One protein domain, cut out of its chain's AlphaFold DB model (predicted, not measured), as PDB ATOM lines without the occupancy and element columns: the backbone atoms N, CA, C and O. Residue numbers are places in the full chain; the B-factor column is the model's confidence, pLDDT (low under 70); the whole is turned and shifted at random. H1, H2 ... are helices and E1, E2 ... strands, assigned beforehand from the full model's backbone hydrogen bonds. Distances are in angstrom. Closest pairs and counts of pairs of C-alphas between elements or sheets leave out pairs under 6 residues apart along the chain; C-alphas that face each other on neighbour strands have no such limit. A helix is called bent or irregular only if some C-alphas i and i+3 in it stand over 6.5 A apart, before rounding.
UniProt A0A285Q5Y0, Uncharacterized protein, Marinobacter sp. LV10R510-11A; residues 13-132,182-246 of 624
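AT A GLANCE: This is residues 13 to 132 and 182 to 246 of the 624 residues of an uncharacterized protein of Marinobacter sp. LV10R510-11A (UniProt A0A285Q5Y0). One strongly twisted sheet of seven strands folds back on itself into two leaves, E2 E3 E4 and E6 E7 E5, with the bent strand E1 as the hinge. The sheet curls round H3, on which H2 packs; H6 covers E6 and E7 on the same face, while H1 is on the opposite face, with H4 packed on it and H5 on H4. The printed part has 185 residues with six named helices and seven named strands, in the order E1 H1 E2 H2 H3 E3 E4 H4 H5 E5 H6 E6 E7. The sheet, E2 E3 E4 E1 E6 E7 E5, and the class are mixed; the whole is compact, with a radius of gyration of the C-alphas of 16.5 A and spans of 54 by 38 by 30 A.

HOW THE PARTS SIT: Begin at E1, residues 13 to 27, which bends by 105 degrees at residue 19. Its parallel neighbour is E6, residues 226 to 234, with N 16 and O 229 2.8 A apart; its antiparallel neighbour is E4, residues 107 to 113, with N 24 and O 110 2.9 A apart. H1, residues 31 to 39, is on the sheet at a height of 6.8 A. Edge strand E2, residues 41 to 46, is antiparallel to E3, residues 90 to 101, with N 44 and O 92 2.9 A apart; E3 and E4 form a hairpin, with N 97 and O 111 2.9 A apart. H2, residues 50 to 59, and H3, residues 64 to 77, form a helical hairpin; their closest C-alphas, Ala 57 and Ala 67, are 4.4 A apart. H4, residues 126 to 132, touches H1, the closest C-alphas, Ala 132 and Ala 38, being 5.1 A apart. H5, residues 183 to 188, touches H4, the closest C-alphas, Ser 188 and Leu 128, being 5.6 A apart, and only grazes the sheet. Edge strand E5, residues 191 to 193, is antiparallel to E7, residues 239 to 245, with N 193 and O 243 2.8 A apart; E6 and E7 form a hairpin, with N 230 and O 242 2.8 A apart. H6, residues 203 to 216, is on the sheet at a height of 9.1 A, slantwise at 52 degrees to E7 on the local plane. E5, H6 and E6 make a split strand-helix-strand unit, two strands running the same way with E7 between them, its crossover right-handed. Every O i to N i+4 pair is within hydrogen-bond range in H2, H3, H4 and H6; H1 has 4 of 5, and irregular H5, where C-alphas 184 and 187 are 7.3 A apart, has 0 of 2, with 2 of 3 O i to N i+3 pairs.

IN THESE COORDINATES: Find C-alpha 13 at (-49.992, -58.110, -66.473); E1 spans 27.3 A from there. E3 spans 30.2 A, E6 24.2 A, H3 20.1 A and H6 19.9 A. E7 ends at C-alpha 245, (-59.944, -58.352, -66.963).

THE WHOLE: The C-alphas farthest apart, Glu 86 and Arg 223, are 54.5 A apart. Residues 133 to 181 are cut out; C-alphas 132 and 182 are 7.7 A apart. The links H3 to E3 and E4 to H4 are long, and residues 79 to 84 stand free. Look for pLDDT under 70 at residues 78 to 88, 105, 119 to 124 and 199.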
ATOM      1  N   ASN A  13     -49.534 -59.424 -66.014       81.50
ATOM      2  CA  ASN A  13     -49.992 -58.110 -66.473       81.50
ATOM      3  C   ASN A  13     -49.364 -57.750 -67.822       81.50
ATOM      4  O   ASN A  13     -48.139 -57.703 -67.942       81.50
ATOM      5  N   THR A  14     -50.188 -57.397 -68.809       80.44
ATOM      6  CA  THR A  14     -49.720 -56.824 -70.082       80.44
ATOM      7  C   THR A  14     -50.075 -55.345 -70.149       80.44
ATOM      8  O   THR A  14     -51.248 -55.003 -70.040       80.44
ATOM      9  N   TRP A  15     -49.081 -54.473 -70.341       82.25
ATOM     10  CA  TRP A  15     -49.280 -53.022 -70.407       82.25
ATOM     11  C   TRP A  15     -49.117 -52.488 -71.832       82.25
ATOM     12  O   TRP A  15     -48.059 -52.674 -72.432       82.25
ATOM     13  N   LEU A  16     -50.116 -51.758 -72.325       82.62
ATOM     14  CA  LEU A  16     -50.031 -50.924 -73.520       82.62
ATOM     15  C   LEU A  16     -49.817 -49.467 -73.103       82.62
ATOM     16  O   LEU A  16     -50.530 -48.952 -72.244       82.62
ATOM     17  N   GLU A  17     -48.847 -48.796 -73.715       82.94
ATOM     18  CA  GLU A  17     -48.625 -47.359 -73.552       82.94
ATOM     19  C   GLU A  17     -48.897 -46.681 -74.892       82.94
ATOM     20  O   GLU A  17     -48.290 -47.034 -75.903       82.94
ATOM     21  N   THR A  18     -49.846 -45.747 -74.908       80.00
ATOM     22  CA  THR A  18     -50.233 -45.034 -76.127       80.00
ATOM     23  C   THR A  18     -50.633 -43.601 -75.812       80.00
ATOM     24  O   THR A  18     -51.285 -43.305 -74.810       80.00
ATOM     25  N   ASP A  19     -50.225 -42.707 -76.702       79.88
ATOM     26  CA  ASP A  19     -50.607 -41.306 -76.752       79.88
ATOM     27  C   ASP A  19     -51.686 -41.067 -77.813       79.88
ATOM     28  O   ASP A  19     -51.946 -39.921 -78.153       79.88
ATOM     29  N   GLN A  20     -52.364 -42.100 -78.322       83.06
ATOM     30  CA  GLN A  20     -53.427 -41.971 -79.334       83.06
ATOM     31  C   GLN A  20     -54.835 -41.896 -78.735       83.06
ATOM     32  O   GLN A  20     -55.740 -41.354 -79.367       83.06
ATOM     33  N   VAL A  21     -54.997 -42.373 -77.499       89.12
ATOM     34  CA  VAL A  21     -56.271 -42.370 -76.770       89.12
ATOM     35  C   VAL A  21     -56.181 -41.608 -75.452       89.12
ATOM     36  O   VAL A  21     -55.094 -41.399 -74.902       89.12
ATOM     37  N   PHE A  22     -57.320 -41.171 -74.941       89.38
ATOM     38  CA  PHE A  22     -57.460 -40.584 -73.616       89.38
ATOM     39  C   PHE A  22     -58.661 -41.192 -72.891       89.38
ATOM     40  O   PHE A  22     -59.513 -41.829 -73.510       89.38
ATOM     41  N   LEU A  23     -58.677 -41.042 -71.569       91.81
ATOM     42  CA  LEU A  23     -59.699 -41.625 -70.703       91.81
ATOM     43  C   LEU A  23     -60.654 -40.566 -70.191       91.81
ATOM     44  O   LEU A  23     -60.221 -39.470 -69.833       91.81
ATOM     45  N   VAL A  24     -61.925 -40.940 -70.124       92.44
ATOM     46  CA  VAL A  24     -62.994 -40.121 -69.575       92.44
ATOM     47  C   VAL A  24     -63.848 -40.976 -68.650       92.44
ATOM     48  O   VAL A  24     -64.390 -41.993 -69.064       92.44
ATOM     49  N   GLU A  25     -63.975 -40.560 -67.398       92.75
ATOM     50  CA  GLU A  25     -64.848 -41.198 -66.410       92.75
ATOM     51  C   GLU A  25     -66.219 -40.504 -66.397       92.75
ATOM     52  O   GLU A  25     -66.281 -39.280 -66.273       92.75
ATOM     53  N   ILE A  26     -67.315 -41.248 -66.519       93.94
ATOM     54  CA  ILE A  26     -68.688 -40.720 -66.580       93.94
ATOM     55  C   ILE A  26     -69.677 -41.628 -65.842       93.94
ATOM     56  O   ILE A  26     -69.414 -42.821 -65.696       93.94
ATOM     57  N   PRO A  27     -70.828 -41.101 -65.398       94.69
ATOM     58  CA  PRO A  27     -71.912 -41.943 -64.917       94.69
ATOM     59  C   PRO A  27     -72.539 -42.752 -66.065       94.69
ATOM     60  O   PRO A  27     -72.679 -42.265 -67.184       94.69
ATOM     61  N   ALA A  28     -72.985 -43.974 -65.778       94.00
ATOM     62  CA  ALA A  28     -73.723 -44.834 -66.710       94.00
ATOM     63  C   ALA A  28     -75.099 -44.256 -67.094       94.00
ATOM     64  O   ALA A  28     -75.694 -44.638 -68.103       94.00
ATOM     65  N   SER A  29     -75.599 -43.314 -66.293       93.31
ATOM     66  CA  SER A  29     -76.802 -42.531 -66.564       93.31
ATOM     67  C   SER A  29     -76.602 -41.454 -67.639       93.31
ATOM     68  O   SER A  29     -77.559 -40.751 -67.958       93.31
ATOM     69  N   ASP A  30     -75.380 -41.262 -68.152       93.06
ATOM     70  CA  ASP A  30     -75.110 -40.302 -69.223       93.06
ATOM     71  C   ASP A  30     -75.837 -40.723 -70.520       93.06
ATOM     72  O   ASP A  30     -75.643 -41.851 -70.990       93.06
ATOM     73  N   PRO A  31     -76.673 -39.845 -71.104       89.25
ATOM     74  CA  PRO A  31     -77.471 -40.186 -72.279       89.25
ATOM     75  C   PRO A  31     -76.640 -40.354 -73.558       89.25
ATOM     76  O   PRO A  31     -77.032 -41.116 -74.438       89.25
ATOM     77  N   ASP A  32     -75.485 -39.694 -73.667       93.81
ATOM     78  CA  ASP A  32     -74.637 -39.756 -74.861       93.81
ATOM     79  C   ASP A  32     -73.776 -41.039 -74.883       93.81
ATOM     80  O   ASP A  32     -73.191 -41.390 -75.910       93.81
ATOM     81  N   LEU A  33     -73.685 -41.771 -73.762       95.12
ATOM     82  CA  LEU A  33     -72.898 -43.007 -73.674       95.12
ATOM     83  C   LEU A  33     -73.475 -44.124 -74.551       95.12
ATOM     84  O   LEU A  33     -72.720 -44.840 -75.206       95.12
ATOM     85  N   VAL A  34     -74.801 -44.278 -74.575       95.00
ATOM     86  CA  VAL A  34     -75.450 -45.326 -75.378       95.00
ATOM     87  C   VAL A  34     -75.275 -45.051 -76.872       95.00
ATOM     88  O   VAL A  34     -74.942 -45.972 -77.615       95.00
ATOM     89  N   GLU A  35     -75.401 -43.787 -77.287       95.06
ATOM     90  CA  GLU A  35     -75.112 -43.341 -78.655       95.06
ATOM     91  C   GLU A  35     -73.663 -43.670 -79.050       95.06
ATOM     92  O   GLU A  35     -73.441 -44.337 -80.059       95.06
ATOM     93  N   LEU A  36     -72.682 -43.280 -78.225       95.56
ATOM     94  CA  LEU A  36     -71.265 -43.523 -78.514       95.56
ATOM     95  C   LEU A  36     -70.926 -45.021 -78.621       95.56
ATOM     96  O   LEU A  36     -70.072 -45.400 -79.421       95.56
ATOM     97  N   ILE A  37     -71.558 -45.879 -77.813       95.19
ATOM     98  CA  ILE A  37     -71.341 -47.334 -77.875       95.19
ATOM     99  C   ILE A  37     -71.995 -47.940 -79.114       95.19
ATOM    100  O   ILE A  37     -71.389 -48.812 -79.737       95.19
ATOM    101  N   ALA A  38     -73.202 -47.501 -79.469       94.19
ATOM    102  CA  ALA A  38     -73.923 -48.013 -80.627       94.19
ATOM    103  C   ALA A  38     -73.233 -47.622 -81.944       94.19
ATOM    104  O   ALA A  38     -72.940 -48.489 -82.766       94.19
ATOM    105  N   GLU A  39     -72.939 -46.334 -82.123       94.25
ATOM    106  CA  GLU A  39     -72.424 -45.783 -83.385       94.25
ATOM    107  C   GLU A  39     -70.886 -45.867 -83.496       94.25
ATOM    108  O   GLU A  39     -70.335 -45.655 -84.570       94.25
ATOM    109  N   GLU A  40     -70.177 -46.177 -82.401       94.00
ATOM    110  CA  GLU A  40     -68.701 -46.206 -82.272       94.00
ATOM    111  C   GLU A  40     -67.976 -44.879 -82.552       94.00
ATOM    112  O   GLU A  40     -66.755 -44.775 -82.378       94.00
ATOM    113  N   GLU A  41     -68.701 -43.848 -82.965       94.38
ATOM    114  CA  GLU A  41     -68.197 -42.515 -83.228       94.38
ATOM    115  C   GLU A  41     -69.190 -41.458 -82.740       94.38
ATOM    116  O   GLU A  41     -70.397 -41.675 -82.709       94.38
ATOM    117  N   LEU A  42     -68.667 -40.311 -82.314       94.44
ATOM    118  CA  LEU A  42     -69.463 -39.187 -81.839       94.44
ATOM    119  C   LEU A  42     -68.820 -37.878 -82.286       94.44
ATOM    120  O   LEU A  42     -67.619 -37.663 -82.098       94.44
ATOM    121  N   GLU A  43     -69.618 -36.995 -82.878       94.12
ATOM    122  CA  GLU A  43     -69.180 -35.654 -83.250       94.12
ATOM    123  C   GLU A  43     -69.169 -34.742 -82.018       94.12
ATOM    124  O   GLU A  43     -70.163 -34.623 -81.298       94.12
ATOM    125  N   ILE A  44     -68.026 -34.106 -81.760       92.69
ATOM    126  CA  ILE A  44     -67.816 -33.235 -80.604       92.69
ATOM    127  C   ILE A  44     -67.387 -31.850 -81.075       92.69
ATOM    128  O   ILE A  44     -66.335 -31.684 -81.696       92.69
ATOM    129  N   GLU A  45     -68.170 -30.843 -80.699       89.56
ATOM    130  CA  GLU A  45     -67.762 -29.445 -80.795       89.56
ATOM    131  C   GLU A  45     -66.859 -29.070 -79.614       89.56
ATOM    132  O   GLU A  45     -67.171 -29.343 -78.452       89.56
ATOM    133  N   TYR A  46     -65.737 -28.409 -79.895       87.44
ATOM    134  CA  TYR A  46     -64.828 -27.902 -78.870       87.44
ATOM    135  C   TYR A  46     -64.157 -26.593 -79.298       87.44
ATOM    136  O   TYR A  46     -64.058 -26.257 -80.479       87.44
ATOM    137  N   SER A  47     -63.686 -25.826 -78.318       84.56
ATOM    138  CA  SER A  47     -62.895 -24.610 -78.520       84.56
ATOM    139  C   SER A  47     -61.398 -24.884 -78.340       84.56
ATOM    140  O   SER A  47     -60.999 -25.777 -77.589       84.56
ATOM    141  N   LEU A  48     -60.532 -24.096 -78.974       82.00
ATOM    142  CA  LEU A  48     -59.100 -24.123 -78.659       82.00
ATOM    143  C   LEU A  48     -58.779 -23.420 -77.331       82.00
ATOM    144  O   LEU A  48     -57.737 -23.711 -76.746       82.00
ATOM    145  N   ASP A  49     -59.666 -22.559 -76.808       81.06
ATOM    146  CA  ASP A  49     -59.512 -21.995 -75.463       81.06
ATOM    147  C   ASP A  49     -60.038 -22.987 -74.415       81.06
ATOM    148  O   ASP A  49     -61.242 -23.211 -74.251       81.06
ATOM    149  N   GLN A  50     -59.108 -23.555 -73.649       79.31
ATOM    150  CA  GLN A  50     -59.405 -24.511 -72.585       79.31
ATOM    151  C   GLN A  50     -60.378 -23.943 -71.536       79.31
ATOM    152  O   GLN A  50     -61.143 -24.699 -70.934       79.31
ATOM    153  N   ARG A  51     -60.371 -22.622 -71.299       81.56
ATOM    154  CA  ARG A  51     -61.290 -21.967 -70.355       81.56
ATOM    155  C   ARG A  51     -62.723 -22.034 -70.859       81.56
ATOM    156  O   ARG A  51     -63.613 -22.298 -70.057       81.56
ATOM    157  N   ILE A  52     -62.936 -21.865 -72.166       80.19
ATOM    158  CA  ILE A  52     -64.265 -21.956 -72.779       80.19
ATOM    159  C   ILE A  52     -64.808 -23.376 -72.619       80.19
ATOM    160  O   ILE A  52     -65.907 -23.531 -72.099       80.19
ATOM    161  N   ASN A  53     -64.024 -24.410 -72.945       78.19
ATOM    162  CA  ASN A  53     -64.484 -25.799 -72.783       78.19
ATOM    163  C   ASN A  53     -64.776 -26.154 -71.325       78.19
ATOM    164  O   ASN A  53     -65.762 -26.824 -71.048       78.19
ATOM    165  N   LYS A  54     -63.961 -25.678 -70.376       79.62
ATOM    166  CA  LYS A  54     -64.216 -25.884 -68.942       79.62
ATOM    167  C   LYS A  54     -65.503 -25.199 -68.485       79.62
ATOM    168  O   LYS A  54     -66.238 -25.776 -67.694       79.62
ATOM    169  N   VAL A  55     -65.787 -23.991 -68.976       81.12
ATOM    170  CA  VAL A  55     -67.034 -23.276 -68.659       81.12
ATOM    171  C   VAL A  55     -68.236 -23.978 -69.286       81.12
ATOM    172  O   VAL A  55     -69.217 -24.207 -68.592       81.12
ATOM    173  N   VAL A  56     -68.151 -24.376 -70.558       77.25
ATOM    174  CA  VAL A  56     -69.211 -25.140 -71.236       77.25
ATOM    175  C   VAL A  56     -69.469 -26.460 -70.508       77.25
ATOM    176  O   VAL A  56     -70.616 -26.760 -70.202       77.25
ATOM    177  N   ALA A  57     -68.417 -27.183 -70.123       76.12
ATOM    178  CA  ALA A  57     -68.525 -28.416 -69.349       76.12
ATOM    179  C   ALA A  57     -69.204 -28.231 -67.982       76.12
ATOM    180  O   ALA A  57     -69.936 -29.110 -67.545       76.12
ATOM    181  N   LEU A  58     -68.985 -27.096 -67.309       77.06
ATOM    182  CA  LEU A  58     -69.656 -26.776 -66.042       77.06
ATOM    183  C   LEU A  58     -71.131 -26.397 -66.225       77.06
ATOM    184  O   LEU A  58     -71.928 -26.572 -65.304       77.06
ATOM    185  N   LEU A  59     -71.484 -25.831 -67.380       78.00
ATOM    186  CA  LEU A  59     -72.856 -25.448 -67.711       78.00
ATOM    187  C   LEU A  59     -73.677 -26.645 -68.208       78.00
ATOM    188  O   LEU A  59     -74.880 -26.694 -67.956       78.00
ATOM    189  N   ASP A  60     -73.036 -27.624 -68.849       75.12
ATOM    190  CA  ASP A  60     -73.669 -28.828 -69.394       75.12
ATOM    191  C   ASP A  60     -73.556 -30.039 -68.449       75.12
ATOM    192  O   ASP A  60     -73.132 -31.134 -68.820       75.12
ATOM    193  N   ASN A  61     -73.958 -29.853 -67.186       72.44
ATOM    194  CA  ASN A  61     -73.948 -30.926 -66.177       72.44
ATOM    195  C   ASN A  61     -74.850 -32.122 -66.537       72.44
ATOM    196  O   ASN A  61     -74.753 -33.170 -65.903       72.44
ATOM    197  N   ASN A  62     -75.731 -31.976 -67.532       77.00
ATOM    198  CA  ASN A  62     -76.632 -33.033 -67.985       77.00
ATOM    199  C   ASN A  62     -76.006 -33.938 -69.063       77.00
ATOM    200  O   ASN A  62     -76.602 -34.969 -69.376       77.00
ATOM    201  N   ARG A  63     -74.842 -33.569 -69.623       83.44
ATOM    202  CA  ARG A  63     -74.111 -34.325 -70.657       83.44
ATOM    203  C   ARG A  63     -72.603 -34.388 -70.363       83.44
ATOM    204  O   ARG A  63     -71.781 -33.850 -71.120       83.44
ATOM    205  N   PRO A  64     -72.200 -35.007 -69.236       87.06
ATOM    206  CA  PRO A  64     -70.806 -35.020 -68.805       87.06
ATOM    207  C   PRO A  64     -69.843 -35.672 -69.813       87.06
ATOM    208  O   PRO A  64     -68.673 -35.283 -69.851       87.06
ATOM    209  N   LEU A  65     -70.293 -36.607 -70.654       92.38
ATOM    210  CA  LEU A  65     -69.472 -37.236 -71.690       92.38
ATOM    211  C   LEU A  65     -68.997 -36.230 -72.739       92.38
ATOM    212  O   LEU A  65     -67.787 -36.041 -72.887       92.38
ATOM    213  N   LYS A  66     -69.918 -35.547 -73.434       92.00
ATOM    214  CA  LYS A  66     -69.575 -34.536 -74.453       92.00
ATOM    215  C   LYS A  66     -68.694 -33.436 -73.863       92.00
ATOM    216  O   LYS A  66     -67.655 -33.088 -74.434       92.00
ATOM    217  N   ALA A  67     -69.041 -32.974 -72.663       89.75
ATOM    218  CA  ALA A  67     -68.261 -32.003 -71.909       89.75
ATOM    219  C   ALA A  67     -66.805 -32.455 -71.691       89.75
ATOM    220  O   ALA A  67     -65.868 -31.733 -72.045       89.75
ATOM    221  N   LYS A  68     -66.575 -33.661 -71.161       91.25
ATOM    222  CA  LYS A  68     -65.215 -34.155 -70.890       91.25
ATOM    223  C   LYS A  68     -64.438 -34.518 -72.159       91.25
ATOM    224  O   LYS A  68     -63.229 -34.279 -72.214       91.25
ATOM    225  N   LEU A  69     -65.108 -35.027 -73.195       92.12
ATOM    226  CA  LEU A  69     -64.493 -35.273 -74.503       92.12
ATOM    227  C   LEU A  69     -63.965 -33.975 -75.127       92.12
ATOM    228  O   LEU A  69     -62.835 -33.958 -75.614       92.12
ATOM    229  N   SER A  70     -64.719 -32.873 -75.033       90.50
ATOM    230  CA  SER A  70     -64.285 -31.560 -75.538       90.50
ATOM    231  C   SER A  70     -62.990 -31.068 -74.866       90.50
ATOM    232  O   SER A  70     -62.076 -30.568 -75.529       90.50
ATOM    233  N   VAL A  71     -62.855 -31.285 -73.549       88.69
ATOM    234  CA  VAL A  71     -61.648 -30.945 -72.777       88.69
ATOM    235  C   VAL A  71     -60.465 -31.818 -73.202       88.69
ATOM    236  O   VAL A  71     -59.368 -31.297 -73.428       88.69
ATOM    237  N   GLY A  72     -60.684 -33.127 -73.363       87.44
ATOM    238  CA  GLY A  72     -59.656 -34.062 -73.824       87.44
ATOM    239  C   GLY A  72     -59.145 -33.749 -75.236       87.44
ATOM    240  O   GLY A  72     -57.934 -33.780 -75.472       87.44
ATOM    241  N   LEU A  73     -60.044 -33.372 -76.152       87.50
ATOM    242  CA  LEU A  73     -59.706 -32.932 -77.509       87.50
ATOM    243  C   LEU A  73     -58.871 -31.649 -77.508       87.50
ATOM    244  O   LEU A  73     -57.805 -31.615 -78.122       87.50
ATOM    245  N   CYS A  74     -59.305 -30.624 -76.770       84.88
ATOM    246  CA  CYS A  74     -58.589 -29.351 -76.644       84.88
ATOM    247  C   CYS A  74     -57.133 -29.559 -76.194       84.88
ATOM    248  O   CYS A  74     -56.193 -29.085 -76.836       84.88
ATOM    249  N   ASN A  75     -56.940 -30.354 -75.141       83.00
ATOM    250  CA  ASN A  75     -55.621 -30.628 -74.575       83.00
ATOM    251  C   ASN A  75     -54.696 -31.401 -75.532       83.00
ATOM    252  O   ASN A  75     -53.476 -31.207 -75.521       83.00
ATOM    253  N   ARG A  76     -55.258 -32.252 -76.396       75.88
ATOM    254  CA  ARG A  76     -54.498 -32.937 -77.452       75.88
ATOM    255  C   ARG A  76     -54.141 -32.016 -78.607       75.88
ATOM    256  O   ARG A  76     -52.988 -32.020 -79.035       75.88
ATOM    257  N   SER A  77     -55.088 -31.212 -79.082       72.69
ATOM    258  CA  SER A  77     -54.874 -30.274 -80.190       72.69
ATOM    259  C   SER A  77     -53.810 -29.218 -79.857       72.69
ATOM    260  O   SER A  77     -53.016 -28.848 -80.722       72.69
ATOM    261  N   GLN A  78     -53.713 -28.800 -78.589       61.56
ATOM    262  CA  GLN A  78     -52.671 -27.881 -78.107       61.56
ATOM    263  C   GLN A  78     -51.267 -28.510 -78.021       61.56
ATOM    264  O   GLN A  78     -50.275 -27.787 -78.020       61.56
ATOM    265  N   SER A  79     -51.141 -29.843 -78.012       53.91
ATOM    266  CA  SER A  79     -49.833 -30.521 -77.947       53.91
ATOM    267  C   SER A  79     -49.061 -30.519 -79.281       53.91
ATOM    268  O   SER A  79     -47.959 -31.064 -79.340       53.91
ATOM    269  N   GLY A  80     -49.602 -29.913 -80.352       51.84
ATOM    270  CA  GLY A  80     -49.010 -29.957 -81.698       51.84
ATOM    271  C   GLY A  80     -49.104 -28.689 -82.560       51.84
ATOM    272  O   GLY A  80     -48.750 -28.769 -83.736       51.84
ATOM    273  N   ARG A  81     -49.556 -27.534 -82.045       51.72
ATOM    274  CA  ARG A  81     -49.682 -26.298 -82.849       51.72
ATOM    275  C   ARG A  81     -49.060 -25.062 -82.199       51.72
ATOM    276  O   ARG A  81     -49.145 -24.869 -80.992       51.72
ATOM    277  N   VAL A  82     -48.459 -24.242 -83.063       41.38
ATOM    278  CA  VAL A  82     -48.050 -22.851 -82.829       41.38
ATOM    279  C   VAL A  82     -49.231 -21.942 -83.173       41.38
ATOM    280  O   VAL A  82     -49.960 -22.211 -84.128       41.38
ATOM    281  N   GLU A  83     -49.390 -20.914 -82.345       45.16
ATOM    282  CA  GLU A  83     -50.365 -19.822 -82.369       45.16
ATOM    283  C   GLU A  83     -50.740 -19.354 -83.784       45.16
ATOM    284  O   GLU A  83     -49.884 -18.896 -84.535       45.16
ATOM    285  N   ASN A  84     -52.026 -19.465 -84.124       44.44
ATOM    286  CA  ASN A  84     -52.745 -18.503 -84.959       44.44
ATOM    287  C   ASN A  84     -54.253 -18.674 -84.701       44.44
ATOM    288  O   ASN A  84     -54.814 -19.744 -84.951       44.44
ATOM    289  N   ASP A  85     -54.854 -17.612 -84.156       56.66
ATOM    290  CA  ASP A  85     -56.296 -17.376 -83.996       56.66
ATOM    291  C   ASP A  85     -56.986 -17.410 -85.382       56.66
ATOM    292  O   ASP A  85     -56.361 -17.079 -86.385       56.66
ATOM    293  N   GLU A  86     -58.213 -17.908 -85.576       51.44
ATOM    294  CA  GLU A  86     -59.473 -17.201 -85.268       51.44
ATOM    295  C   GLU A  86     -60.727 -18.126 -85.359       51.44
ATOM    296  O   GLU A  86     -61.841 -17.650 -85.571       51.44
ATOM    297  N   GLU A  87     -60.619 -19.454 -85.205       55.38
ATOM    298  CA  GLU A  87     -61.817 -20.327 -85.177       55.38
ATOM    299  C   GLU A  87     -62.339 -20.552 -83.748       55.38
ATOM    300  O   GLU A  87     -61.716 -21.219 -82.921       55.38
ATOM    301  N   ILE A  88     -63.517 -19.986 -83.454       68.12
ATOM    302  CA  ILE A  88     -64.135 -19.980 -82.113       68.12
ATOM    303  C   ILE A  88     -64.695 -21.367 -81.726       68.12
ATOM    304  O   ILE A  88     -64.779 -21.683 -80.533       68.12
ATOM    305  N   ARG A  89     -65.036 -22.216 -82.708       71.69
ATOM    306  CA  ARG A  89     -65.535 -23.590 -82.515       71.69
ATOM    307  C   ARG A  89     -65.055 -24.512 -83.632       71.69
ATOM    308  O   ARG A  89     -65.200 -24.181 -84.802       71.69
ATOM    309  N   ILE A  90     -64.528 -25.670 -83.249       84.12
ATOM    310  CA  ILE A  90     -64.054 -26.733 -84.138       84.12
ATOM    311  C   ILE A  90     -64.899 -27.978 -83.859       84.12
ATOM    312  O   ILE A  90     -65.160 -28.291 -82.699       84.12
ATOM    313  N   SER A  91     -65.301 -28.699 -84.904       87.25
ATOM    314  CA  SER A  91     -65.892 -30.038 -84.785       87.25
ATOM    315  C   SER A  91     -64.821 -31.110 -85.012       87.25
ATOM    316  O   SER A  91     -63.957 -30.968 -85.884       87.25
ATOM    317  N   ALA A  92     -64.848 -32.181 -84.217       89.75
ATOM    318  CA  ALA A  92     -64.052 -33.378 -84.454       89.75
ATOM    319  C   ALA A  92     -64.855 -34.650 -84.167       89.75
ATOM    320  O   ALA A  92     -65.609 -34.721 -83.198       89.75
ATOM    321  N   ILE A  93     -64.616 -35.683 -84.976       92.81
ATOM    322  CA  ILE A  93     -65.146 -37.026 -84.739       92.81
ATOM    323  C   ILE A  93     -64.254 -37.729 -83.713       92.81
ATOM    324  O   ILE A  93     -63.043 -37.877 -83.909       92.81
ATOM    325  N   VAL A  94     -64.867 -38.165 -82.619       94.38
ATOM    326  CA  VAL A  94     -64.251 -38.999 -81.591       94.38
ATOM    327  C   VAL A  94     -64.693 -40.434 -81.798       94.38
ATOM    328  O   VAL A  94     -65.881 -40.703 -81.885       94.38
ATOM    329  N   TYR A  95     -63.741 -41.357 -81.816       94.06
ATOM    330  CA  TYR A  95     -63.996 -42.788 -81.913       94.06
ATOM    331  C   TYR A  95     -63.933 -43.445 -80.541       94.06
ATOM    332  O   TYR A  95     -63.017 -43.173 -79.751       94.06
ATOM    333  N   LEU A  96     -64.868 -44.356 -80.293       93.75
ATOM    334  CA  LEU A  96     -64.832 -45.259 -79.157       93.75
ATOM    335  C   LEU A  96     -63.771 -46.337 -79.394       93.75
ATOM    336  O   LEU A  96     -63.802 -47.068 -80.379       93.75
ATOM    337  N   HIS A  97     -62.831 -46.451 -78.463       91.25
ATOM    338  CA  HIS A  97     -61.859 -47.545 -78.435       91.25
ATOM    339  C   HIS A  97     -62.330 -48.642 -77.479       91.25
ATOM    340  O   HIS A  97     -62.309 -49.822 -77.797       91.25
ATOM    341  N   ALA A  98     -62.795 -48.277 -76.291       92.00
ATOM    342  CA  ALA A  98     -63.350 -49.239 -75.347       92.00
ATOM    343  C   ALA A  98     -64.178 -48.526 -74.281       92.00
ATOM    344  O   ALA A  98     -63.974 -47.340 -74.025       92.00
ATOM    345  N   ALA A  99     -65.058 -49.264 -73.614       93.56
ATOM    346  CA  ALA A  99     -65.754 -48.791 -72.431       93.56
ATOM    347  C   ALA A  99     -65.735 -49.881 -71.355       93.56
ATOM    348  O   ALA A  99     -65.910 -51.061 -71.664       93.56
ATOM    349  N   TYR A 100     -65.493 -49.490 -70.105       93.88
ATOM    350  CA  TYR A 100     -65.407 -50.411 -68.972       93.88
ATOM    351  C   TYR A 100     -66.228 -49.888 -67.805       93.88
ATOM    352  O   TYR A 100     -66.235 -48.687 -67.548       93.88
ATOM    353  N   VAL A 101     -66.866 -50.785 -67.065       94.44
ATOM    354  CA  VAL A 101     -67.493 -50.429 -65.789       94.44
ATOM    355  C   VAL A 101     -66.437 -50.434 -64.682       94.44
ATOM    356  O   VAL A 101     -65.531 -51.276 -64.690       94.44
ATOM    357  N   LEU A 102     -66.539 -49.472 -63.764       94.12
ATOM    358  CA  LEU A 102     -65.695 -49.350 -62.573       94.12
ATOM    359  C   LEU A 102     -66.356 -50.034 -61.357       94.12
ATOM    360  O   LEU A 102     -67.545 -50.340 -61.409       94.12
ATOM    361  N   PRO A 103     -65.609 -50.320 -60.270       90.81
ATOM    362  CA  PRO A 103     -66.165 -51.004 -59.096       90.81
ATOM    363  C   PRO A 103     -67.248 -50.194 -58.378       90.81
ATOM    364  O   PRO A 103     -68.129 -50.770 -57.746       90.81
ATOM    365  N   ASP A 104     -67.186 -48.868 -58.490       83.19
ATOM    366  CA  ASP A 104     -68.218 -47.969 -57.995       83.19
ATOM    367  C   ASP A 104     -69.437 -48.094 -58.923       83.19
ATOM    368  O   ASP A 104     -69.430 -47.593 -60.054       83.19
ATOM    369  N   GLU A 105     -70.450 -48.840 -58.470       69.44
ATOM    370  CA  GLU A 105     -71.675 -49.127 -59.221       69.44
ATOM    371  C   GLU A 105     -72.245 -47.838 -59.840       69.44
ATOM    372  O   GLU A 105     -72.552 -46.873 -59.142       69.44
ATOM    373  N   GLY A 106     -72.354 -47.810 -61.172       86.25
ATOM    374  CA  GLY A 106     -72.877 -46.662 -61.918       86.25
ATOM    375  C   GLY A 106     -71.829 -45.757 -62.567       86.25
ATOM    376  O   GLY A 106     -72.225 -44.821 -63.254       86.25
ATOM    377  N   MET A 107     -70.526 -46.030 -62.431       94.38
ATOM    378  CA  MET A 107     -69.476 -45.310 -63.167       94.38
ATOM    379  C   MET A 107     -68.880 -46.152 -64.301       94.38
ATOM    380  O   MET A 107     -68.586 -47.342 -64.157       94.38
ATOM    381  N   VAL A 108     -68.667 -45.506 -65.443       95.00
ATOM    382  CA  VAL A 108     -68.078 -46.074 -66.656       95.00
ATOM    383  C   VAL A 108     -66.869 -45.241 -67.054       95.00
ATOM    384  O   VAL A 108     -66.890 -44.012 -67.005       95.00
ATOM    385  N   ILE A 109     -65.805 -45.906 -67.489       94.12
ATOM    386  CA  ILE A 109     -64.665 -45.256 -68.123       94.12
ATOM    387  C   ILE A 109     -64.678 -45.518 -69.625       94.12
ATOM    388  O   ILE A 109     -64.696 -46.661 -70.084       94.12
ATOM    389  N   VAL A 110     -64.660 -44.432 -70.387       94.44
ATOM    390  CA  VAL A 110     -64.612 -44.413 -71.845       94.44
ATOM    391  C   VAL A 110     -63.172 -44.173 -72.283       94.44
ATOM    392  O   VAL A 110     -62.518 -43.219 -71.856       94.44
ATOM    393  N   VAL A 111     -62.675 -45.047 -73.153       93.62
ATOM    394  CA  VAL A 111     -61.412 -44.889 -73.873       93.62
ATOM    395  C   VAL A 111     -61.738 -44.315 -75.244       93.62
ATOM    396  O   VAL A 111     -62.380 -44.978 -76.057       93.62
ATOM    397  N   ALA A 112     -61.293 -43.088 -75.499       93.19
ATOM    398  CA  ALA A 112     -61.642 -42.327 -76.692       93.19
ATOM    399  C   ALA A 112     -60.396 -41.874 -77.461       93.19
ATOM    400  O   ALA A 112     -59.349 -41.602 -76.867       93.19
ATOM    401  N   GLY A 113     -60.498 -41.755 -78.785       91.56
ATOM    402  CA  GLY A 113     -59.408 -41.276 -79.638       91.56
ATOM    403  C   GLY A 113     -59.906 -40.608 -80.918       91.56
ATOM    404  O   GLY A 113     -61.026 -40.833 -81.349       91.56
ATOM    405  N   VAL A 114     -59.062 -39.795 -81.555       90.25
ATOM    406  CA  VAL A 114     -59.386 -39.111 -82.834       90.25
ATOM    407  C   VAL A 114     -59.110 -39.973 -84.070       90.25
ATOM    408  O   VAL A 114     -59.348 -39.563 -85.201       90.25
ATOM    409  N   GLN A 115     -58.559 -41.170 -83.868       88.19
ATOM    410  CA  GLN A 115     -58.304 -42.147 -84.920       88.19
ATOM    411  C   GLN A 115     -59.182 -43.370 -84.685       88.19
ATOM    412  O   GLN A 115     -59.323 -43.805 -83.538       88.19
ATOM    413  N   LYS A 116     -59.712 -43.943 -85.772       86.38
ATOM    414  CA  LYS A 116     -60.435 -45.217 -85.721       86.38
ATOM    415  C   LYS A 116     -59.555 -46.295 -85.072       86.38
ATOM    416  O   LYS A 116     -58.365 -46.366 -85.413       86.38
ATOM    417  N   PRO A 117     -60.101 -47.115 -84.158       81.88
ATOM    418  CA  PRO A 117     -59.348 -48.190 -83.528       81.88
ATOM    419  C   PRO A 117     -58.807 -49.164 -84.585       81.88
ATOM    420  O   PRO A 117     -59.530 -49.614 -85.475       81.88
ATOM    421  N   LYS A 118     -57.510 -49.477 -84.497       71.06
ATOM    422  CA  LYS A 118     -56.824 -50.474 -85.331       71.06
ATOM    423  C   LYS A 118     -56.292 -51.580 -84.419       71.06
ATOM    424  O   LYS A 118     -55.495 -51.295 -83.530       71.06
ATOM    425  N   GLY A 119     -56.710 -52.824 -84.648       63.28
ATOM    426  CA  GLY A 119     -56.305 -53.986 -83.847       63.28
ATOM    427  C   GLY A 119     -57.335 -54.411 -82.793       63.28
ATOM    428  O   GLY A 119     -58.327 -53.729 -82.561       63.28
ATOM    429  N   SER A 120     -57.102 -55.571 -82.174       57.41
ATOM    430  CA  SER A 120     -58.087 -56.262 -81.315       57.41
ATOM    431  C   SER A 120     -58.155 -55.752 -79.867       57.41
ATOM    432  O   SER A 120     -59.112 -56.033 -79.150       57.41
ATOM    433  N   TRP A 121     -57.141 -55.010 -79.414       54.47
ATOM    434  CA  TRP A 121     -56.952 -54.667 -77.996       54.47
ATOM    435  C   TRP A 121     -57.836 -53.518 -77.484       54.47
ATOM    436  O   TRP A 121     -57.956 -53.316 -76.276       54.47
ATOM    437  N   LEU A 122     -58.405 -52.745 -78.409       63.69
ATOM    438  CA  LEU A 122     -59.152 -51.507 -78.183       63.69
ATOM    439  C   LEU A 122     -60.364 -51.464 -79.123       63.69
ATOM    440  O   LEU A 122     -60.584 -50.461 -79.799       63.69
ATOM    441  N   GLN A 123     -61.091 -52.575 -79.241       62.09
ATOM    442  CA  GLN A 123     -62.393 -52.566 -79.899       62.09
ATOM    443  C   GLN A 123     -63.515 -52.702 -78.869       62.09
ATOM    444  O   GLN A 123     -63.359 -53.454 -77.897       62.09
ATOM    445  N   PRO A 124     -64.646 -52.005 -79.080       62.22
ATOM    446  CA  PRO A 124     -65.858 -52.224 -78.310       62.22
ATOM    447  C   PRO A 124     -66.228 -53.710 -78.297       62.22
ATOM    448  O   PRO A 124     -66.085 -54.426 -79.292       62.22
ATOM    449  N   CYS A 125     -66.693 -54.201 -77.149       77.75
ATOM    450  CA  CYS A 125     -67.189 -55.567 -77.058       77.75
ATOM    451  C   CYS A 125     -68.409 -55.705 -77.984       77.75
ATOM    452  O   CYS A 125     -69.402 -55.012 -77.787       77.75
ATOM    453  N   ARG A 126     -68.347 -56.586 -78.994       84.12
ATOM    454  CA  ARG A 126     -69.413 -56.711 -80.010       84.12
ATOM    455  C   ARG A 126     -70.786 -57.036 -79.416       84.12
ATOM    456  O   ARG A 126     -71.793 -56.600 -79.962       84.12
ATOM    457  N   SER A 127     -70.839 -57.798 -78.319       86.56
ATOM    458  CA  SER A 127     -72.099 -58.066 -77.616       86.56
ATOM    459  C   SER A 127     -72.656 -56.796 -76.976       86.56
ATOM    460  O   SER A 127     -73.807 -56.460 -77.223       86.56
ATOM    461  N   LEU A 128     -71.816 -56.037 -76.263       91.00
ATOM    462  CA  LEU A 128     -72.188 -54.745 -75.684       91.00
ATOM    463  C   LEU A 128     -72.652 -53.754 -76.759       91.00
ATOM    464  O   LEU A 128     -73.657 -53.081 -76.572       91.00
ATOM    465  N   GLN A 129     -71.943 -53.680 -77.888       92.31
ATOM    466  CA  GLN A 129     -72.317 -52.825 -79.015       92.31
ATOM    467  C   GLN A 129     -73.687 -53.207 -79.578       92.31
ATOM    468  O   GLN A 129     -74.516 -52.335 -79.817       92.31
ATOM    469  N   LYS A 130     -73.939 -54.505 -79.774       92.56
ATOM    470  CA  LYS A 130     -75.227 -54.993 -80.273       92.56
ATOM    471  C   LYS A 130     -76.368 -54.634 -79.318       92.56
ATOM    472  O   LYS A 130     -77.376 -54.099 -79.757       92.56
ATOM    473  N   GLU A 131     -76.187 -54.876 -78.022       93.94
ATOM    474  CA  GLU A 131     -77.183 -54.520 -77.006       93.94
ATOM    475  C   GLU A 131     -77.405 -53.001 -76.929       93.94
ATOM    476  O   GLU A 131     -78.543 -52.545 -76.838       93.94
ATOM    477  N   ALA A 132     -76.339 -52.200 -77.028       94.62
ATOM    478  CA  ALA A 132     -76.446 -50.746 -77.086       94.62
ATOM    479  C   ALA A 132     -77.181 -50.271 -78.346       94.62
ATOM    480  O   ALA A 132     -77.986 -49.348 -78.256       94.62
ATOM    481  N   ALA A 182     -77.197 -46.204 -70.086       93.50
ATOM    482  CA  ALA A 182     -76.442 -47.449 -70.139       93.50
ATOM    483  C   ALA A 182     -76.551 -48.294 -68.852       93.50
ATOM    484  O   ALA A 182     -75.885 -49.321 -68.752       93.50
ATOM    485  N   GLU A 183     -77.371 -47.911 -67.865       93.94
ATOM    486  CA  GLU A 183     -77.518 -48.650 -66.596       93.94
ATOM    487  C   GLU A 183     -77.915 -50.119 -66.808       93.94
ATOM    488  O   GLU A 183     -77.318 -51.022 -66.221       93.94
ATOM    489  N   ASN A 184     -78.844 -50.380 -67.732       92.19
ATOM    490  CA  ASN A 184     -79.265 -51.742 -68.078       92.19
ATOM    491  C   ASN A 184     -78.194 -52.535 -68.845       92.19
ATOM    492  O   ASN A 184     -78.290 -53.754 -68.943       92.19
ATOM    493  N   LEU A 185     -77.178 -51.853 -69.382       92.94
ATOM    494  CA  LEU A 185     -76.076 -52.461 -70.124       92.94
ATOM    495  C   LEU A 185     -74.896 -52.822 -69.209       92.94
ATOM    496  O   LEU A 185     -74.028 -53.584 -69.625       92.94
ATOM    497  N   LEU A 186     -74.846 -52.317 -67.965       92.12
ATOM    498  CA  LEU A 186     -73.739 -52.521 -67.013       92.12
ATOM    499  C   LEU A 186     -73.282 -53.983 -66.833       92.12
ATOM    500  O   LEU A 186     -72.065 -54.204 -66.719       92.12
ATOM    501  N   PRO A 187     -74.172 -54.997 -66.822       90.00
ATOM    502  CA  PRO A 187     -73.751 -56.398 -66.780       90.00
ATOM    503  C   PRO A 187     -72.834 -56.780 -67.951       90.00
ATOM    504  O   PRO A 187     -71.840 -57.473 -67.735       90.00
ATOM    505  N   SER A 188     -73.107 -56.242 -69.140       89.88
ATOM    506  CA  SER A 188     -72.410 -56.518 -70.402       89.88
ATOM    507  C   SER A 188     -71.114 -55.720 -70.576       89.88
ATOM    508  O   SER A 188     -70.317 -56.020 -71.467       89.88
ATOM    509  N   PHE A 189     -70.850 -54.725 -69.718       90.75
ATOM    510  CA  PHE A 189     -69.571 -54.016 -69.727       90.75
ATOM    511  C   PHE A 189     -68.432 -54.910 -69.217       90.75
ATOM    512  O   PHE A 189     -68.542 -55.490 -68.125       90.75
ATOM    513  N   PRO A 190     -67.286 -54.929 -69.925       90.25
ATOM    514  CA  PRO A 190     -66.032 -55.426 -69.379       90.25
ATOM    515  C   PRO A 190     -65.658 -54.689 -68.086       90.25
ATOM    516  O   PRO A 190     -65.929 -53.496 -67.929       90.25
ATOM    517  N   LYS A 191     -65.017 -55.396 -67.153       92.25
ATOM    518  CA  LYS A 191     -64.686 -54.865 -65.826       92.25
ATOM    519  C   LYS A 191     -63.291 -54.241 -65.812       92.25
ATOM    520  O   LYS A 191     -62.367 -54.772 -66.440       92.25
ATOM    521  N   ALA A 192     -63.121 -53.128 -65.098       93.94
ATOM    522  CA  ALA A 192     -61.812 -52.506 -64.931       93.94
ATOM    523  C   ALA A 192     -61.658 -51.711 -63.629       93.94
ATOM    524  O   ALA A 192     -62.625 -51.226 -63.054       93.94
ATOM    525  N   VAL A 193     -60.411 -51.525 -63.194       93.19
ATOM    526  CA  VAL A 193     -60.035 -50.610 -62.110       93.19
ATOM    527  C   VAL A 193     -59.187 -49.467 -62.639       93.19
ATOM    528  O   VAL A 193     -58.359 -49.644 -63.538       93.19
ATOM    529  N   PHE A 194     -59.370 -48.296 -62.035       88.38
ATOM    530  CA  PHE A 194     -58.750 -47.045 -62.460       88.38
ATOM    531  C   PHE A 194     -57.957 -46.382 -61.315       88.38
ATOM    532  O   PHE A 194     -58.357 -45.349 -60.782       88.38
ATOM    533  N   PRO A 195     -56.836 -46.981 -60.865       81.81
ATOM    534  CA  PRO A 195     -56.027 -46.400 -59.796       81.81
ATOM    535  C   PRO A 195     -55.390 -45.060 -60.209       81.81
ATOM    536  O   PRO A 195     -54.758 -44.970 -61.271       81.81
ATOM    537  N   PRO A 196     -55.428 -44.034 -59.338       74.44
ATOM    538  CA  PRO A 196     -54.672 -42.810 -59.553       74.44
ATOM    539  C   PRO A 196     -53.167 -43.094 -59.440       74.44
ATOM    540  O   PRO A 196     -52.682 -43.595 -58.425       74.44
ATOM    541  N   LEU A 197     -52.396 -42.739 -60.473       73.19
ATOM    542  CA  LEU A 197     -50.950 -42.998 -60.501       73.19
ATOM    543  C   LEU A 197     -50.133 -42.035 -59.627       73.19
ATOM    544  O   LEU A 197     -49.015 -42.360 -59.226       73.19
ATOM    545  N   GLY A 198     -50.644 -40.836 -59.333       73.56
ATOM    546  CA  GLY A 198     -49.906 -39.813 -58.585       73.56
ATOM    547  C   GLY A 198     -48.501 -39.567 -59.163       73.56
ATOM    548  O   GLY A 198     -48.345 -39.224 -60.331       73.56
ATOM    549  N   ARG A 199     -47.453 -39.759 -58.344       69.31
ATOM    550  CA  ARG A 199     -46.032 -39.664 -58.762       69.31
ATOM    551  C   ARG A 199     -45.405 -41.014 -59.150       69.31
ATOM    552  O   ARG A 199     -44.184 -41.110 -59.283       69.31
ATOM    553  N   MET A 200     -46.191 -42.083 -59.269       76.62
ATOM    554  CA  MET A 200     -45.676 -43.422 -59.557       76.62
ATOM    555  C   MET A 200     -45.231 -43.530 -61.015       76.62
ATOM    556  O   MET A 200     -46.018 -43.384 -61.941       76.62
ATOM    557  N   THR A 201     -43.951 -43.837 -61.217       72.56
ATOM    558  CA  THR A 201     -43.361 -44.027 -62.554       72.56
ATOM    559  C   THR A 201     -42.834 -45.443 -62.785       72.56
ATOM    560  O   THR A 201     -42.542 -45.817 -63.917       72.56
ATOM    561  N   SER A 202     -42.699 -46.253 -61.727       80.94
ATOM    562  CA  SER A 202     -42.186 -47.625 -61.819       80.94
ATOM    563  C   SER A 202     -43.282 -48.591 -62.295       80.94
ATOM    564  O   SER A 202     -44.296 -48.711 -61.605       80.94
ATOM    565  N   PRO A 203     -43.070 -49.337 -63.399       79.69
ATOM    566  CA  PRO A 203     -44.029 -50.323 -63.903       79.69
ATOM    567  C   PRO A 203     -44.460 -51.376 -62.874       79.69
ATOM    568  O   PRO A 203     -45.630 -51.752 -62.841       79.69
ATOM    569  N   ASP A 204     -43.541 -51.818 -62.013       81.56
ATOM    570  CA  ASP A 204     -43.817 -52.833 -60.990       81.56
ATOM    571  C   ASP A 204     -44.709 -52.275 -59.880       81.56
ATOM    572  O   ASP A 204     -45.643 -52.935 -59.432       81.56
ATOM    573  N   ARG A 205     -44.463 -51.022 -59.468       85.44
ATOM    574  CA  ARG A 205     -45.311 -50.339 -58.482       85.44
ATOM    575  C   ARG A 205     -46.716 -50.112 -59.027       85.44
ATOM    576  O   ARG A 205     -47.674 -50.339 -58.300       85.44
ATOM    577  N   ILE A 206     -46.823 -49.704 -60.293       84.62
ATOM    578  CA  ILE A 206     -48.105 -49.531 -60.989       84.62
ATOM    579  C   ILE A 206     -48.867 -50.856 -61.021       84.62
ATOM    580  O   ILE A 206     -50.023 -50.910 -60.623       84.62
ATOM    581  N   SER A 207     -48.195 -51.936 -61.425       86.62
ATOM    582  CA  SER A 207     -48.787 -53.277 -61.472       86.62
ATOM    583  C   SER A 207     -49.268 -53.738 -60.100       86.62
ATOM    584  O   SER A 207     -50.378 -54.239 -59.977       86.62
ATOM    585  N   LYS A 208     -48.460 -53.525 -59.055       88.25
ATOM    586  CA  LYS A 208     -48.813 -53.896 -57.682       88.25
ATOM    587  C   LYS A 208     -50.028 -53.124 -57.163       88.25
ATOM    588  O   LYS A 208     -50.883 -53.725 -56.522       88.25
ATOM    589  N   GLU A 209     -50.102 -51.820 -57.425       88.75
ATOM    590  CA  GLU A 209     -51.238 -51.001 -56.990       88.75
ATOM    591  C   GLU A 209     -52.507 -51.326 -57.780       88.75
ATOM    592  O   GLU A 209     -53.568 -51.479 -57.187       88.75
ATOM    593  N   ALA A 210     -52.400 -51.522 -59.095       89.88
ATOM    594  CA  ALA A 210     -53.533 -51.928 -59.919       89.88
ATOM    595  C   ALA A 210     -54.082 -53.303 -59.509       89.88
ATOM    596  O   ALA A 210     -55.287 -53.443 -59.334       89.88
ATOM    597  N   LEU A 211     -53.210 -54.280 -59.234       90.38
ATOM    598  CA  LEU A 211     -53.626 -55.577 -58.692       90.38
ATOM    599  C   LEU A 211     -54.260 -55.446 -57.303       90.38
ATOM    600  O   LEU A 211     -55.226 -56.134 -56.998       90.38
ATOM    601  N   LYS A 212     -53.753 -54.550 -56.453       90.31
ATOM    602  CA  LYS A 212     -54.363 -54.287 -55.146       90.31
ATOM    603  C   LYS A 212     -55.778 -53.713 -55.291       90.31
ATOM    604  O   LYS A 212     -56.667 -54.149 -54.571       90.31
ATOM    605  N   GLN A 213     -55.997 -52.779 -56.219       90.81
ATOM    606  CA  GLN A 213     -57.342 -52.274 -56.514       90.81
ATOM    607  C   GLN A 213     -58.237 -53.358 -57.116       90.81
ATOM    608  O   GLN A 213     -59.390 -53.472 -56.723       90.81
ATOM    609  N   ALA A 214     -57.703 -54.192 -58.012       91.38
ATOM    610  CA  ALA A 214     -58.442 -55.317 -58.576       91.38
ATOM    611  C   ALA A 214     -58.908 -56.287 -57.481       91.38
ATOM    612  O   ALA A 214     -60.082 -56.632 -57.435       91.38
ATOM    613  N   ALA A 215     -58.034 -56.636 -56.533       90.50
ATOM    614  CA  ALA A 215     -58.392 -57.470 -55.385       90.50
ATOM    615  C   ALA A 215     -59.462 -56.832 -54.482       90.50
ATOM    616  O   ALA A 215     -60.297 -57.533 -53.923       90.50
ATOM    617  N   ASN A 216     -59.453 -55.502 -54.359       91.12
ATOM    618  CA  ASN A 216     -60.419 -54.756 -53.552       91.12
ATOM    619  C   ASN A 216     -61.722 -54.422 -54.299       91.12
ATOM    620  O   ASN A 216     -62.637 -53.890 -53.679       91.12
ATOM    621  N   SER A 217     -61.816 -54.709 -55.602       91.44
ATOM    622  CA  SER A 217     -62.979 -54.356 -56.434       91.44
ATOM    623  C   SER A 217     -64.243 -55.157 -56.111       91.44
ATOM    624  O   SER A 217     -65.321 -54.808 -56.573       91.44
ATOM    625  N   GLY A 218     -64.114 -56.261 -55.368       90.50
ATOM    626  CA  GLY A 218     -65.198 -57.219 -55.143       90.50
ATOM    627  C   GLY A 218     -65.435 -58.182 -56.313       90.50
ATOM    628  O   GLY A 218     -66.168 -59.154 -56.151       90.50
ATOM    629  N   TRP A 219     -64.793 -57.976 -57.467       91.31
ATOM    630  CA  TRP A 219     -64.866 -58.908 -58.591       91.31
ATOM    631  C   TRP A 219     -63.861 -60.051 -58.463       91.31
ATOM    632  O   TRP A 219     -62.758 -59.897 -57.933       91.31
ATOM    633  N   LEU A 220     -64.241 -61.207 -59.004       92.00
ATOM    634  CA  LEU A 220     -63.393 -62.393 -59.032       92.00
ATOM    635  C   LEU A 220     -62.188 -62.206 -59.972       92.00
ATOM    636  O   LEU A 220     -62.270 -61.462 -60.960       92.00
ATOM    637  N   PRO A 221     -61.056 -62.877 -59.690       91.88
ATOM    638  CA  PRO A 221     -59.911 -62.888 -60.591       91.88
ATOM    639  C   PRO A 221     -60.264 -63.566 -61.931       91.88
ATOM    640  O   PRO A 221     -61.234 -64.319 -62.019       91.88
ATOM    641  N   PRO A 222     -59.488 -63.319 -63.000       91.25
ATOM    642  CA  PRO A 222     -59.654 -63.997 -64.272       91.25
ATOM    643  C   PRO A 222     -59.173 -65.444 -64.168       91.25
ATOM    644  O   PRO A 222     -58.197 -65.728 -63.471       91.25
ATOM    645  N   ARG A 223     -59.796 -66.330 -64.953       90.81
ATOM    646  CA  ARG A 223     -59.517 -67.777 -64.983       90.81
ATOM    647  C   ARG A 223     -58.027 -68.120 -65.070       90.81
ATOM    648  O   ARG A 223     -57.556 -69.024 -64.399       90.81
ATOM    649  N   GLU A 224     -57.303 -67.383 -65.908       86.00
ATOM    650  CA  GLU A 224     -55.888 -67.618 -66.220       86.00
ATOM    651  C   GLU A 224     -54.931 -66.696 -65.450       86.00
ATOM    652  O   GLU A 224     -53.748 -66.627 -65.775       86.00
ATOM    653  N   GLY A 225     -55.428 -65.865 -64.526       87.38
ATOM    654  CA  GLY A 225     -54.616 -64.835 -63.863       87.38
ATOM    655  C   GLY A 225     -54.120 -63.705 -64.782       87.38
ATOM    656  O   GLY A 225     -53.225 -62.954 -64.398       87.38
ATOM    657  N   HIS A 226     -54.673 -63.564 -65.990       84.50
ATOM    658  CA  HIS A 226     -54.241 -62.560 -66.966       84.50
ATOM    659  C   HIS A 226     -54.989 -61.232 -66.825       84.50
ATOM    660  O   HIS A 226     -56.212 -61.176 -66.939       84.50
ATOM    661  N   TYR A 227     -54.231 -60.144 -66.717       88.38
ATOM    662  CA  TYR A 227     -54.739 -58.778 -66.637       88.38
ATOM    663  C   TYR A 227     -54.218 -57.930 -67.798       88.38
ATOM    664  O   TYR A 227     -53.057 -58.014 -68.221       88.38
ATOM    665  N   SER A 228     -55.094 -57.079 -68.314       86.69
ATOM    666  CA  SER A 228     -54.805 -56.093 -69.357       86.69
ATOM    667  C   SER A 228     -54.613 -54.738 -68.711       86.69
ATOM    668  O   SER A 228     -55.378 -54.382 -67.825       86.69
ATOM    669  N   GLY A 229     -53.643 -53.959 -69.162       88.31
ATOM    670  CA  GLY A 229     -53.391 -52.634 -68.623       88.31
ATOM    671  C   GLY A 229     -53.163 -51.591 -69.708       88.31
ATOM    672  O   GLY A 229     -52.271 -51.742 -70.530       88.31
ATOM    673  N   LEU A 230     -53.894 -50.486 -69.687       87.50
ATOM    674  CA  LEU A 230     -53.649 -49.329 -70.542       87.50
ATOM    675  C   LEU A 230     -53.009 -48.210 -69.717       87.50
ATOM    676  O   LEU A 230     -53.492 -47.874 -68.638       87.50
ATOM    677  N   ARG A 231     -51.920 -47.628 -70.223       86.94
ATOM    678  CA  ARG A 231     -51.299 -46.408 -69.696       86.94
ATOM    679  C   ARG A 231     -51.480 -45.293 -70.706       86.94
ATOM    680  O   ARG A 231     -50.951 -45.362 -71.814       86.94
ATOM    681  N   CYS A 232     -52.201 -44.266 -70.299       84.19
ATOM    682  CA  CYS A 232     -52.484 -43.110 -71.131       84.19
ATOM    683  C   CYS A 232     -52.772 -41.889 -70.251       84.19
ATOM    684  O   CYS A 232     -52.668 -41.929 -69.018       84.19
ATOM    685  N   LEU A 233     -53.056 -40.772 -70.911       82.12
ATOM    686  CA  LEU A 233     -53.462 -39.536 -70.261       82.12
ATOM    687  C   LEU A 233     -54.985 -39.511 -70.119       82.12
ATOM    688  O   LEU A 233     -55.694 -40.001 -70.998       82.12
ATOM    689  N   ASN A 234     -55.495 -38.924 -69.042       81.50
ATOM    690  CA  ASN A 234     -56.909 -38.560 -68.989       81.50
ATOM    691  C   ASN A 234     -57.177 -37.254 -69.752       81.50
ATOM    692  O   ASN A 234     -56.263 -36.629 -70.302       81.50
ATOM    693  N   GLU A 235     -58.429 -36.808 -69.726       77.81
ATOM    694  CA  GLU A 235     -58.866 -35.548 -70.313       77.81
ATOM    695  C   GLU A 235     -58.105 -34.330 -69.771       77.81
ATOM    696  O   GLU A 235     -58.007 -33.335 -70.473       77.81
ATOM    697  N   ASN A 236     -57.495 -34.409 -68.581       81.81
ATOM    698  CA  ASN A 236     -56.728 -33.337 -67.933       81.81
ATOM    699  C   ASN A 236     -55.193 -33.483 -68.047       81.81
ATOM    700  O   ASN A 236     -54.465 -32.860 -67.271       81.81
ATOM    701  N   LEU A 237     -54.683 -34.300 -68.980       79.38
ATOM    702  CA  LEU A 237     -53.242 -34.564 -69.185       79.38
ATOM    703  C   LEU A 237     -52.515 -35.178 -67.976       79.38
ATOM    704  O   LEU A 237     -51.283 -35.194 -67.905       79.38
ATOM    705  N   GLN A 238     -53.259 -35.717 -67.018       82.50
ATOM    706  CA  GLN A 238     -52.702 -36.481 -65.916       82.50
ATOM    707  C   GLN A 238     -52.496 -37.928 -66.371       82.50
ATOM    708  O   GLN A 238     -53.294 -38.480 -67.127       82.50
ATOM    709  N   LYS A 239     -51.395 -38.550 -65.938       82.19
ATOM    710  CA  LYS A 239     -51.105 -39.951 -66.260       82.19
ATOM    711  C   LYS A 239     -51.987 -40.863 -65.422       82.19
ATOM    712  O   LYS A 239     -51.983 -40.748 -64.199       82.19
ATOM    713  N   PHE A 240     -52.633 -41.819 -66.074       84.25
ATOM    714  CA  PHE A 240     -53.408 -42.858 -65.411       84.25
ATOM    715  C   PHE A 240     -53.055 -44.241 -65.926       84.25
ATOM    716  O   PHE A 240     -52.400 -44.410 -66.961       84.25
ATOM    717  N   CYS A 241     -53.493 -45.243 -65.171       89.06
ATOM    718  CA  CYS A 241     -53.543 -46.596 -65.665       89.06
ATOM    719  C   CYS A 241     -54.925 -47.197 -65.444       89.06
ATOM    720  O   CYS A 241     -55.503 -47.083 -64.368       89.06
ATOM    721  N   LEU A 242     -55.411 -47.859 -66.480       91.44
ATOM    722  CA  LEU A 242     -56.635 -48.632 -66.473       91.44
ATOM    723  C   LEU A 242     -56.241 -50.104 -66.517       91.44
ATOM    724  O   LEU A 242     -55.490 -50.489 -67.410       91.44
ATOM    725  N   MET A 243     -56.701 -50.913 -65.569       92.50
ATOM    726  CA  MET A 243     -56.484 -52.360 -65.581       92.50
ATOM    727  C   MET A 243     -57.817 -53.073 -65.767       92.50
ATOM    728  O   MET A 243     -58.704 -52.901 -64.943       92.50
ATOM    729  N   SER A 244     -57.944 -53.882 -66.815       91.88
ATOM    730  CA  SER A 244     -59.158 -54.627 -67.146       91.88
ATOM    731  C   SER A 244     -58.913 -56.129 -67.236       91.88
ATOM    732  O   SER A 244     -57.840 -56.596 -67.644       91.88
ATOM    733  N   TRP A 245     -59.927 -56.897 -66.859       91.50
ATOM    734  CA  TRP A 245     -59.944 -58.352 -66.963       91.50
ATOM    735  C   TRP A 245     -61.382 -58.847 -67.102       91.50
ATOM    736  O   TRP A 245     -62.336 -58.087 -66.941       91.50
ATOM    737  N   VAL A 246     -61.526 -60.128 -67.425       89.06
ATOM    738  CA  VAL A 246     -62.814 -60.820 -67.406       89.06
ATOM    739  C   VAL A 246     -62.868 -61.608 -66.100       89.06
ATOM    740  O   VAL A 246     -62.086 -62.555 -65.964       89.06
TER     741      VAL A 246